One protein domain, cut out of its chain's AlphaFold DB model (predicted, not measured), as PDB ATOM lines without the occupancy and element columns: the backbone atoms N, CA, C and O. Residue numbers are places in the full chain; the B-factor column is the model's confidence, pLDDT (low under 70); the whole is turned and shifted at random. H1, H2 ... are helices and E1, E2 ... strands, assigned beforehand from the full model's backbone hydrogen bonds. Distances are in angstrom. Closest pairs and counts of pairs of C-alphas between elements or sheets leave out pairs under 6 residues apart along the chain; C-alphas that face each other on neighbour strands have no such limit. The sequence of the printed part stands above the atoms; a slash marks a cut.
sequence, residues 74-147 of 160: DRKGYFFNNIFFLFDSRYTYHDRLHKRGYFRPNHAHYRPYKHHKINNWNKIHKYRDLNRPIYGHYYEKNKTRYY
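AT A GLANCE: This is residues 74 to 147 of the 160 residues of an uncharacterized protein of Malaciobacter pacificus (UniProt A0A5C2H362). There is little regular structure here: the E1-E2 hairpin and the E3-E4 pair sit among loops, with short helices H1 and H2 on opposite sides of the hairpin. Residues 142 to 147 stick out as a tail. The printed part has 74 residues, and under half of them are in named elements, two helices and four strands in the order E1, E2, H1, E3, H2, E4; the class is mixed, helices and strands, and both sheets are antiparallel. The outline is elongated, 40 by 24 by 21 A, only just compact, close to loose, radius of gyration of the C-alphas 13.3 A.

HOW THE PARTS SIT: Start at E1, residues 77 to 80, a hairpin with E2, residues 83 to 86, antiparallel at 152 degrees; N 78 and O 85 are 2.9 A apart, within hydrogen-bond range. The closest C-alphas of E1 and H1, residues 93 to 97, are those of Gly 77 and Tyr 93, 7.2 A. E3, residues 108 to 112, is antiparallel to E4, residues 133 to 137, at 163 degrees; N 109 and O 136, 2.7 A, are within range. E1 and E3 are only just apart, closest 8.3 A. The closest C-alphas of E2 and H2, residues 121 to 125, are those of Ile 83 and Asn 122, 6.1 A. In H1 and H2 every O i to N i+4 pair is within hydrogen-bond range.

IN THESE COORDINATES: Find C-alpha 77 at (-26.693, -33.764, 18.605), where E1 begins; E3 spans 13.2 A, and E4 spans 13.4 A to C-alpha 137 at (-27.316, -22.327, 5.749).

THE WHOLE: The printed part has no cut and no long link. The C-alphas farthest apart, Lys 117 and Arg 145, are 41.5 A apart. Look for pLDDT under 70 at residues 116 to 123, 125, 127 and 138 to 147.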
ATOM      1  N   ASP A  74     -27.454 -37.634  15.536       82.38
ATOM      2  CA  ASP A  74     -28.120 -38.705  16.282       82.38
ATOM      3  C   ASP A  74     -29.211 -38.132  17.172       82.38
ATOM      4  O   ASP A  74     -29.754 -37.096  16.837       82.38
ATOM      5  N   ARG A  75     -29.583 -38.802  18.266       85.62
ATOM      6  CA  ARG A  75     -30.557 -38.279  19.237       85.62
ATOM      7  C   ARG A  75     -29.965 -37.242  20.200       85.62
ATOM      8  O   ARG A  75     -30.723 -36.564  20.880       85.62
ATOM      9  N   LYS A  76     -28.636 -37.137  20.291       85.94
ATOM     10  CA  LYS A  76     -27.923 -36.241  21.214       85.94
ATOM     11  C   LYS A  76     -27.567 -34.922  20.547       85.94
ATOM     12  O   LYS A  76     -27.681 -33.871  21.173       85.94
ATOM     13  N   GLY A  77     -27.127 -34.965  19.295       85.62
ATOM     14  CA  GLY A  77     -26.693 -33.764  18.605       85.62
ATOM     15  C   GLY A  77     -26.503 -33.931  17.111       85.62
ATOM     16  O   GLY A  77     -26.850 -34.948  16.516       85.62
ATOM     17  N   TYR A  78     -25.939 -32.895  16.509       84.62
ATOM     18  CA  TYR A  78     -25.749 -32.762  15.075       84.62
ATOM     19  C   TYR A  78     -24.426 -32.063  14.771       84.62
ATOM     20  O   TYR A  78     -23.924 -31.272  15.568       84.62
ATOM     21  N   PHE A  79     -23.884 -32.325  13.588       81.12
ATOM     22  CA  PHE A  79     -22.780 -31.550  13.038       81.12
ATOM     23  C   PHE A  79     -23.287 -30.400  12.168       81.12
ATOM     24  O   PHE A  79     -24.222 -30.559  11.378       81.12
ATOM     25  N   PHE A  80     -22.635 -29.250  12.307       79.88
ATOM     26  CA  PHE A  80     -22.744 -28.116  11.399       79.88
ATOM     27  C   PHE A  80     -21.364 -27.478  11.230       79.88
ATOM     28  O   PHE A  80     -20.703 -27.192  12.225       79.88
ATOM     29  N   ASN A  81     -20.926 -27.282   9.982       74.31
ATOM     30  CA  ASN A  81     -19.621 -26.697   9.646       74.31
ATOM     31  C   ASN A  81     -18.450 -27.302  10.461       74.31
ATOM     32  O   ASN A  81     -17.709 -26.591  11.137       74.31
ATOM     33  N   ASN A  82     -18.358 -28.639  10.473       70.69
ATOM     34  CA  ASN A  82     -17.360 -29.443  11.203       70.69
ATOM     35  C   ASN A  82     -17.365 -29.335  12.733       70.69
ATOM     36  O   ASN A  82     -16.457 -29.825  13.405       70.69
ATOM     37  N   ILE A  83     -18.421 -28.768  13.309       76.12
ATOM     38  CA  ILE A  83     -18.555 -28.604  14.753       76.12
ATOM     39  C   ILE A  83     -19.786 -29.358  15.221       76.12
ATOM     40  O   ILE A  83     -20.863 -29.262  14.634       76.12
ATOM     41  N   PHE A  84     -19.607 -30.146  16.278       80.50
ATOM     42  CA  PHE A  84     -20.708 -30.856  16.901       80.50
ATOM     43  C   PHE A  84     -21.426 -29.964  17.900       80.50
ATOM     44  O   PHE A  84     -20.811 -29.321  18.752       80.50
ATOM     45  N   PHE A  85     -22.745 -30.019  17.835       84.19
ATOM     46  CA  PHE A  85     -23.647 -29.313  18.714       84.19
ATOM     47  C   PHE A  85     -24.628 -30.298  19.336       84.19
ATOM     48  O   PHE A  85     -25.213 -31.121  18.635       84.19
ATOM     49  N   LEU A  86     -24.858 -30.188  20.645       87.81
ATOM     50  CA  LEU A  86     -25.981 -30.878  21.273       87.81
ATOM     51  C   LEU A  86     -27.299 -30.218  20.904       87.81
ATOM     52  O   LEU A  86     -27.358 -28.996  20.774       87.81
ATOM     53  N   PHE A  87     -28.363 -31.003  20.809       90.81
ATOM     54  CA  PHE A  87     -29.697 -30.421  20.738       90.81
ATOM     55  C   PHE A  87     -30.028 -29.629  22.008       90.81
ATOM     56  O   PHE A  87     -29.530 -29.922  23.095       90.81
ATOM     57  N   ASP A  88     -30.857 -28.610  21.843       91.38
ATOM     58  CA  ASP A  88     -31.423 -27.792  22.910       91.38
ATOM     59  C   ASP A  88     -32.878 -27.429  22.568       91.38
ATOM     60  O   ASP A  88     -33.467 -27.999  21.648       91.38
ATOM     61  N   SER A  89     -33.477 -26.498  23.312       92.50
ATOM     62  CA  SER A  89     -34.866 -26.074  23.098       92.50
ATOM     63  C   SER A  89     -35.118 -25.422  21.734       92.50
ATOM     64  O   SER A  89     -36.259 -25.404  21.280       92.50
ATOM     65  N   ARG A  90     -34.085 -24.893  21.065       91.81
ATOM     66  CA  ARG A  90     -34.192 -24.259  19.741       91.81
ATOM     67  C   ARG A  90     -33.829 -25.231  18.627       91.81
ATOM     68  O   ARG A  90     -34.483 -25.271  17.590       91.81
ATOM     69  N   TYR A  91     -32.782 -26.015  18.835       92.12
ATOM     70  CA  TYR A  91     -32.296 -26.996  17.881       92.12
ATOM     71  C   TYR A  91     -32.665 -28.380  18.393       92.12
ATOM     72  O   TYR A  91     -31.903 -28.951  19.164       92.12
ATOM     73  N   THR A  92     -33.808 -28.933  17.979       93.44
ATOM     74  CA  THR A  92     -34.266 -30.253  18.448       93.44
ATOM     75  C   THR A  92     -33.975 -31.379  17.452       93.44
ATOM     76  O   THR A  92     -33.926 -31.174  16.237       93.44
ATOM     77  N   TYR A  93     -33.843 -32.611  17.956       92.12
ATOM     78  CA  TYR A  93     -33.710 -33.804  17.110       92.12
ATOM     79  C   TYR A  93     -34.881 -33.956  16.138       92.12
ATOM     80  O   TYR A  93     -34.692 -34.234  14.955       92.12
ATOM     81  N   HIS A  94     -36.101 -33.759  16.639       92.44
ATOM     82  CA  HIS A  94     -37.303 -33.905  15.834       92.44
ATOM     83  C   HIS A  94     -37.346 -32.856  14.715       92.44
ATOM     84  O   HIS A  94     -37.687 -33.193  13.580       92.44
ATOM     85  N   ASP A  95     -36.947 -31.614  14.996       92.88
ATOM     86  CA  ASP A  95     -36.876 -30.571  13.974       92.88
ATOM     87  C   ASP A  95     -35.815 -30.880  12.920       92.88
ATOM     88  O   ASP A  95     -36.053 -30.676  11.729       92.88
ATOM     89  N   ARG A  96     -34.673 -31.437  13.341       88.69
ATOM     90  CA  ARG A  96     -33.613 -31.878  12.432       88.69
ATOM     91  C   ARG A  96     -34.086 -32.997  11.511       88.69
ATOM     92  O   ARG A  96     -33.854 -32.929  10.306       88.69
ATOM     93  N   LEU A  97     -34.763 -33.998  12.071       87.44
ATOM     94  CA  LEU A  97     -35.276 -35.150  11.333       87.44
ATOM     95  C   LEU A  97     -36.286 -34.740  10.251       87.44
ATOM     96  O   LEU A  97     -36.254 -35.280   9.148       87.44
ATOM     97  N   HIS A  98     -37.141 -33.758  10.550       88.06
ATOM     98  CA  HIS A  98     -38.190 -33.279   9.644       88.06
ATOM     99  C   HIS A  98     -37.819 -31.994   8.888       88.06
ATOM    100  O   HIS A  98     -38.668 -31.426   8.207       88.06
ATOM    101  N   LYS A  99     -36.566 -31.525   8.999       87.12
ATOM    102  CA  LYS A  99     -36.056 -30.302   8.346       87.12
ATOM    103  C   LYS A  99     -36.947 -29.072   8.605       87.12
ATOM    104  O   LYS A  99     -37.254 -28.301   7.694       87.12
ATOM    105  N   ARG A 100     -37.397 -28.907   9.854       90.62
ATOM    106  CA  ARG A 100     -38.298 -27.831  10.310       90.62
ATOM    107  C   ARG A 100     -37.636 -26.937  11.368       90.62
ATOM    108  O   ARG A 100     -36.474 -27.137  11.715       90.62
ATOM    109  N   GLY A 101     -38.349 -25.909  11.836       92.00
ATOM    110  CA  GLY A 101     -37.831 -24.951  12.823       92.00
ATOM    111  C   GLY A 101     -36.511 -24.301  12.388       92.00
ATOM    112  O   GLY A 101     -36.401 -23.781  11.277       92.00
ATOM    113  N   TYR A 102     -35.494 -24.388  13.247       90.75
ATOM    114  CA  TYR A 102     -34.144 -23.871  12.992       90.75
ATOM    115  C   TYR A 102     -33.319 -24.704  11.991       90.75
ATOM    116  O   TYR A 102     -32.216 -24.311  11.615       90.75
ATOM    117  N   PHE A 103     -33.849 -25.843  11.535       89.38
ATOM    118  CA  PHE A 103     -33.252 -26.694  10.504       89.38
ATOM    119  C   PHE A 103     -34.002 -26.611   9.171       89.38
ATOM    120  O   PHE A 103     -33.923 -27.535   8.365       89.38
ATOM    121  N   ARG A 104     -34.769 -25.547   8.921       86.94
ATOM    122  CA  ARG A 104     -35.415 -25.358   7.614       86.94
ATOM    123  C   ARG A 104     -34.380 -24.996   6.543       86.94
ATOM    124  O   ARG A 104     -33.421 -24.293   6.854       86.94
ATOM    125  N   PRO A 105     -34.600 -25.380   5.272       80.88
ATOM    126  CA  PRO A 105     -33.727 -25.007   4.153       80.88
ATOM    127  C   PRO A 105     -33.426 -23.511   4.050       80.88
ATOM    128  O   PRO A 105     -32.301 -23.110   3.777       80.88
ATOM    129  N   ASN A 106     -34.427 -22.680   4.314       81.88
ATOM    130  CA  ASN A 106     -34.338 -21.227   4.239       81.88
ATOM    131  C   ASN A 106     -33.963 -20.560   5.572       81.88
ATOM    132  O   ASN A 106     -34.015 -19.338   5.665       81.88
ATOM    133  N   HIS A 107     -33.604 -21.331   6.599       85.56
ATOM    134  CA  HIS A 107     -33.186 -20.790   7.884       85.56
ATOM    135  C   HIS A 107     -31.667 -20.880   8.021       85.56
ATOM    136  O   HIS A 107     -31.071 -21.940   7.817       85.56
ATOM    137  N   ALA A 108     -31.032 -19.759   8.351       86.38
ATOM    138  CA  ALA A 108     -29.612 -19.748   8.658       86.38
ATOM    139  C   ALA A 108     -29.394 -20.324  10.061       86.38
ATOM    140  O   ALA A 108     -30.010 -19.888  11.033       86.38
ATOM    141  N   HIS A 109     -28.498 -21.297  10.182       88.06
ATOM    142  CA  HIS A 109     -27.948 -21.662  11.474       88.06
ATOM    143  C   HIS A 109     -27.224 -20.451  12.060       88.06
ATOM    144  O   HIS A 109     -26.503 -19.757  11.345       88.06
ATOM    145  N   TYR A 110     -27.401 -20.219  13.356       90.12
ATOM    146  CA  TYR A 110     -26.675 -19.203  14.101       90.12
ATOM    147  C   TYR A 110     -26.559 -19.664  15.548       90.12
ATOM    148  O   TYR A 110     -27.508 -19.564  16.329       90.12
ATOM    149  N   ARG A 111     -25.396 -20.212  15.911       88.44
ATOM    150  CA  ARG A 111     -25.172 -20.708  17.270       88.44
ATOM    151  C   ARG A 111     -23.711 -20.575  17.698       88.44
ATOM    152  O   ARG A 111     -22.832 -21.013  16.956       88.44
ATOM    153  N   PRO A 112     -23.434 -20.026  18.893       86.19
ATOM    154  CA  PRO A 112     -22.101 -20.057  19.478       86.19
ATOM    155  C   PRO A 112     -21.648 -21.488  19.761       86.19
ATOM    156  O   PRO A 112     -22.403 -22.275  20.341       86.19
ATOM    157  N   TYR A 113     -20.407 -21.822  19.406       80.81
ATOM    158  CA  TYR A 113     -19.820 -23.077  19.867       80.81
ATOM    159  C   TYR A 113     -19.513 -22.999  21.358       80.81
ATOM    160  O   TYR A 113     -18.809 -22.104  21.825       80.81
ATOM    161  N   LYS A 114     -20.006 -23.992  22.094       80.62
ATOM    162  CA  LYS A 114     -19.647 -24.228  23.486       80.62
ATOM    163  C   LYS A 114     -19.033 -25.609  23.597       80.62
ATOM    164  O   LYS A 114     -19.556 -26.575  23.043       80.62
ATOM    165  N   HIS A 115     -17.932 -25.694  24.331       74.94
ATOM    166  CA  HIS A 115     -17.306 -26.970  24.620       74.94
ATOM    167  C   HIS A 115     -18.286 -27.895  25.344       74.94
ATOM    168  O   HIS A 115     -18.938 -27.480  26.304       74.94
ATOM    169  N   HIS A 116     -18.360 -29.155  24.919       67.94
ATOM    170  CA  HIS A 116     -19.232 -30.131  25.546       67.94
ATOM    171  C   HIS A 116     -18.470 -31.401  25.915       67.94
ATOM    172  O   HIS A 116     -17.848 -32.008  25.054       67.94
ATOM    173  N   LYS A 117     -18.601 -31.866  27.167       68.75
ATOM    174  CA  LYS A 117     -17.884 -33.051  27.690       68.75
ATOM    175  C   LYS A 117     -18.097 -34.326  26.855       68.75
ATOM    176  O   LYS A 117     -17.217 -35.172  26.789       68.75
ATOM    177  N   ILE A 118     -19.268 -34.458  26.224       64.00
ATOM    178  CA  ILE A 118     -19.644 -35.606  25.368       64.00
ATOM    179  C   ILE A 118     -18.925 -35.576  24.009       64.00
ATOM    180  O   ILE A 118     -18.741 -36.624  23.394       64.00
ATOM    181  N   ASN A 119     -18.537 -34.398  23.512       63.97
ATOM    182  CA  ASN A 119     -17.896 -34.278  22.212       63.97
ATOM    183  C   ASN A 119     -16.882 -33.125  22.203       63.97
ATOM    184  O   ASN A 119     -17.221 -31.965  21.975       63.97
ATOM    185  N   ASN A 120     -15.618 -33.489  22.411       66.38
ATOM    186  CA  ASN A 120     -14.485 -32.568  22.449       66.38
ATOM    187  C   ASN A 120     -13.849 -32.369  21.061       66.38
ATOM    188  O   ASN A 120     -12.717 -31.902  20.977       66.38
ATOM    189  N   TRP A 121     -14.529 -32.736  19.969       66.56
ATOM    190  CA  TRP A 121     -13.919 -32.791  18.635       66.56
ATOM    191  C   TRP A 121     -13.284 -31.465  18.210       66.56
ATOM    192  O   TRP A 121     -12.119 -31.442  17.820       66.56
ATOM    193  N   ASN A 122     -14.000 -30.348  18.383       69.75
ATOM    194  CA  ASN A 122     -13.453 -29.026  18.080       69.75
ATOM    195  C   ASN A 122     -12.353 -28.596  19.075       69.75
ATOM    196  O   ASN A 122     -11.443 -27.874  18.692       69.75
ATOM    197  N   LYS A 123     -12.372 -29.067  20.332       68.44
ATOM    198  CA  LYS A 123     -11.278 -28.798  21.288       68.44
ATOM    199  C   LYS A 123      -9.988 -29.519  20.902       68.44
ATOM    200  O   LYS A 123      -8.921 -28.937  21.043       68.44
ATOM    201  N   ILE A 124     -10.087 -30.761  20.433       70.00
ATOM    202  CA  ILE A 124      -8.926 -31.570  20.034       70.00
ATOM    203  C   ILE A 124      -8.255 -30.967  18.792       70.00
ATOM    204  O   ILE A 124      -7.036 -30.871  18.747       70.00
ATOM    205  N   HIS A 125      -9.048 -30.505  17.822       68.00
ATOM    206  CA  HIS A 125      -8.542 -30.080  16.513       68.00
ATOM    207  C   HIS A 125      -8.479 -28.556  16.313       68.00
ATOM    208  O   HIS A 125      -7.994 -28.097  15.287       68.00
ATOM    209  N   LYS A 126      -8.954 -27.764  17.286       71.38
ATOM    210  CA  LYS A 126      -8.892 -26.291  17.302       71.38
ATOM    211  C   LYS A 126      -9.465 -25.613  16.043       71.38
ATOM    212  O   LYS A 126      -8.939 -24.601  15.596       71.38
ATOM    213  N   TYR A 127     -10.559 -26.127  15.475       67.75
ATOM    214  CA  TYR A 127     -11.115 -25.559  14.237       67.75
ATOM    215  C   TYR A 127     -11.733 -24.171  14.427       67.75
ATOM    216  O   TYR A 127     -11.730 -23.368  13.493       67.75
ATOM    217  N   ARG A 128     -12.307 -23.889  15.602       74.00
ATOM    218  CA  ARG A 128     -12.924 -22.596  15.934       74.00
ATOM    219  C   ARG A 128     -12.759 -22.245  17.404       74.00
ATOM    220  O   ARG A 128     -12.753 -23.133  18.260       74.00
ATOM    221  N   ASP A 129     -12.763 -20.946  17.679       77.50
ATOM    222  CA  ASP A 129     -12.708 -20.414  19.038       77.50
ATOM    223  C   ASP A 129     -14.011 -20.635  19.813       77.50
ATOM    224  O   ASP A 129     -15.112 -20.720  19.257       77.50
ATOM    225  N   LEU A 130     -13.878 -20.705  21.136       80.94
ATOM    226  CA  LEU A 130     -15.005 -20.823  22.053       80.94
ATOM    227  C   LEU A 130     -15.895 -19.572  21.983       80.94
ATOM    228  O   LEU A 130     -15.405 -18.454  21.867       80.94
ATOM    229  N   ASN A 131     -17.212 -19.765  22.089       81.69
ATOM    230  CA  ASN A 131     -18.241 -18.720  22.084       81.69
ATOM    231  C   ASN A 131     -18.339 -17.881  20.800       81.69
ATOM    232  O   ASN A 131     -19.212 -17.016  20.723       81.69
ATOM    233  N   ARG A 132     -17.533 -18.151  19.766       80.56
ATOM    234  CA  ARG A 132     -17.733 -17.510  18.463       80.56
ATOM    235  C   ARG A 132     -19.006 -18.049  17.800       80.56
ATOM    236  O   ARG A 132     -19.209 -19.270  17.776       80.56
ATOM    237  N   PRO A 133     -19.885 -17.167  17.288       82.75
ATOM    238  CA  PRO A 133     -21.081 -17.586  16.578       82.75
ATOM    239  C   PRO A 133     -20.699 -18.288  15.276       82.75
ATOM    240  O   PRO A 133     -19.874 -17.803  14.505       82.75
ATOM    241  N   ILE A 134     -21.319 -19.437  15.031       80.94
ATOM    242  CA  ILE A 134     -21.164 -20.191  13.791       80.94
ATOM    243  C   ILE A 134     -22.449 -20.030  12.998       80.94
ATOM    244  O   ILE A 134     -23.526 -20.435  13.454       80.94
ATOM    245  N   TYR A 135     -22.312 -19.430  11.820       83.06
ATOM    246  CA  TYR A 135     -23.426 -19.049  10.969       83.06
ATOM    247  C   TYR A 135     -23.358 -19.715   9.592       83.06
ATOM    248  O   TYR A 135     -22.286 -20.112   9.137       83.06
ATOM    249  N   GLY A 136     -24.513 -19.847   8.943       81.06
ATOM    250  CA  GLY A 136     -24.627 -20.315   7.560       81.06
ATOM    251  C   GLY A 136     -25.877 -21.154   7.324       81.06
ATOM    252  O   GLY A 136     -26.574 -21.530   8.264       81.06
ATOM    253  N   HIS A 137     -26.180 -21.466   6.070       75.81
ATOM    254  CA  HIS A 137     -27.316 -22.327   5.749       75.81
ATOM    255  C   HIS A 137     -26.955 -23.803   5.906       75.81
ATOM    256  O   HIS A 137     -25.858 -24.230   5.560       75.81
ATOM    257  N   TYR A 138     -27.895 -24.596   6.426       69.62
ATOM    258  CA  TYR A 138     -27.733 -26.052   6.478       69.62
ATOM    259  C   TYR A 138     -27.776 -26.701   5.112       69.62
ATOM    260  O   TYR A 138     -27.146 -27.725   4.901       69.62
ATOM    261  N   TYR A 139     -28.594 -26.155   4.230       68.31
ATOM    262  CA  TYR A 139     -28.835 -26.721   2.923       68.31
ATOM    263  C   TYR A 139     -28.378 -25.670   1.938       68.31
ATOM    264  O   TYR A 139     -28.894 -24.549   1.948       68.31
ATOM    265  N   GLU A 140     -27.390 -26.014   1.121       58.44
ATOM    266  CA  GLU A 140     -27.097 -25.191  -0.037       58.44
ATOM    267  C   GLU A 140     -28.323 -25.205  -0.947       58.44
ATOM    268  O   GLU A 140     -29.023 -26.213  -1.121       58.44
ATOM    269  N   LYS A 141     -28.665 -24.019  -1.441       46.75
ATOM    270  CA  LYS A 141     -29.814 -23.828  -2.309       46.75
ATOM    271  C   LYS A 141     -29.405 -24.378  -3.669       46.75
ATOM    272  O   LYS A 141     -28.863 -23.614  -4.454       46.75
ATOM    273  N   ASN A 142     -29.662 -25.667  -3.906       40.78
ATOM    274  CA  ASN A 142     -29.450 -26.338  -5.192       40.78
ATOM    275  C   ASN A 142     -29.866 -25.407  -6.342       40.78
ATOM    276  O   ASN A 142     -31.061 -25.259  -6.625       40.78
ATOM    277  N   LYS A 143     -28.900 -24.748  -6.991       37.88
ATOM    278  CA  LYS A 143     -29.148 -23.994  -8.228       37.88
ATOM    279  C   LYS A 143     -29.029 -24.897  -9.457       37.88
ATOM    280  O   LYS A 143     -29.312 -24.453 -10.566       37.88
ATOM    281  N   THR A 144     -28.724 -26.178  -9.270       36.19
ATOM    282  CA  THR A 144     -28.447 -27.118 -10.355       36.19
ATOM    283  C   THR A 144     -29.320 -28.366 -10.251       36.19
ATOM    284  O   THR A 144     -29.200 -29.195  -9.357       36.19
ATOM    285  N   ARG A 145     -30.209 -28.527 -11.240       39.44
ATOM    286  CA  ARG A 145     -31.049 -29.710 -11.522       39.44
ATOM    287  C   ARG A 145     -30.240 -30.958 -11.946       39.44
ATOM    288  O   ARG A 145     -30.694 -31.721 -12.796       39.44
ATOM    289  N   TYR A 146     -29.050 -31.189 -11.407       39.34
ATOM    290  CA  TYR A 146     -28.158 -32.251 -11.873       39.34
ATOM    291  C   TYR A 146     -27.927 -33.284 -10.784       39.34
ATOM    292  O   TYR A 146     -26.997 -33.193 -10.014       39.34
ATOM    293  N   TYR A 147     -28.832 -34.253 -10.716       34.78
ATOM    294  CA  TYR A 147     -28.519 -35.681 -10.793       34.78
ATOM    295  C   TYR A 147     -29.877 -36.379 -10.875       34.78
ATOM    296  O   TYR A 147     -30.414 -36.927  -9.911       34.78
TER     297      TYR A 147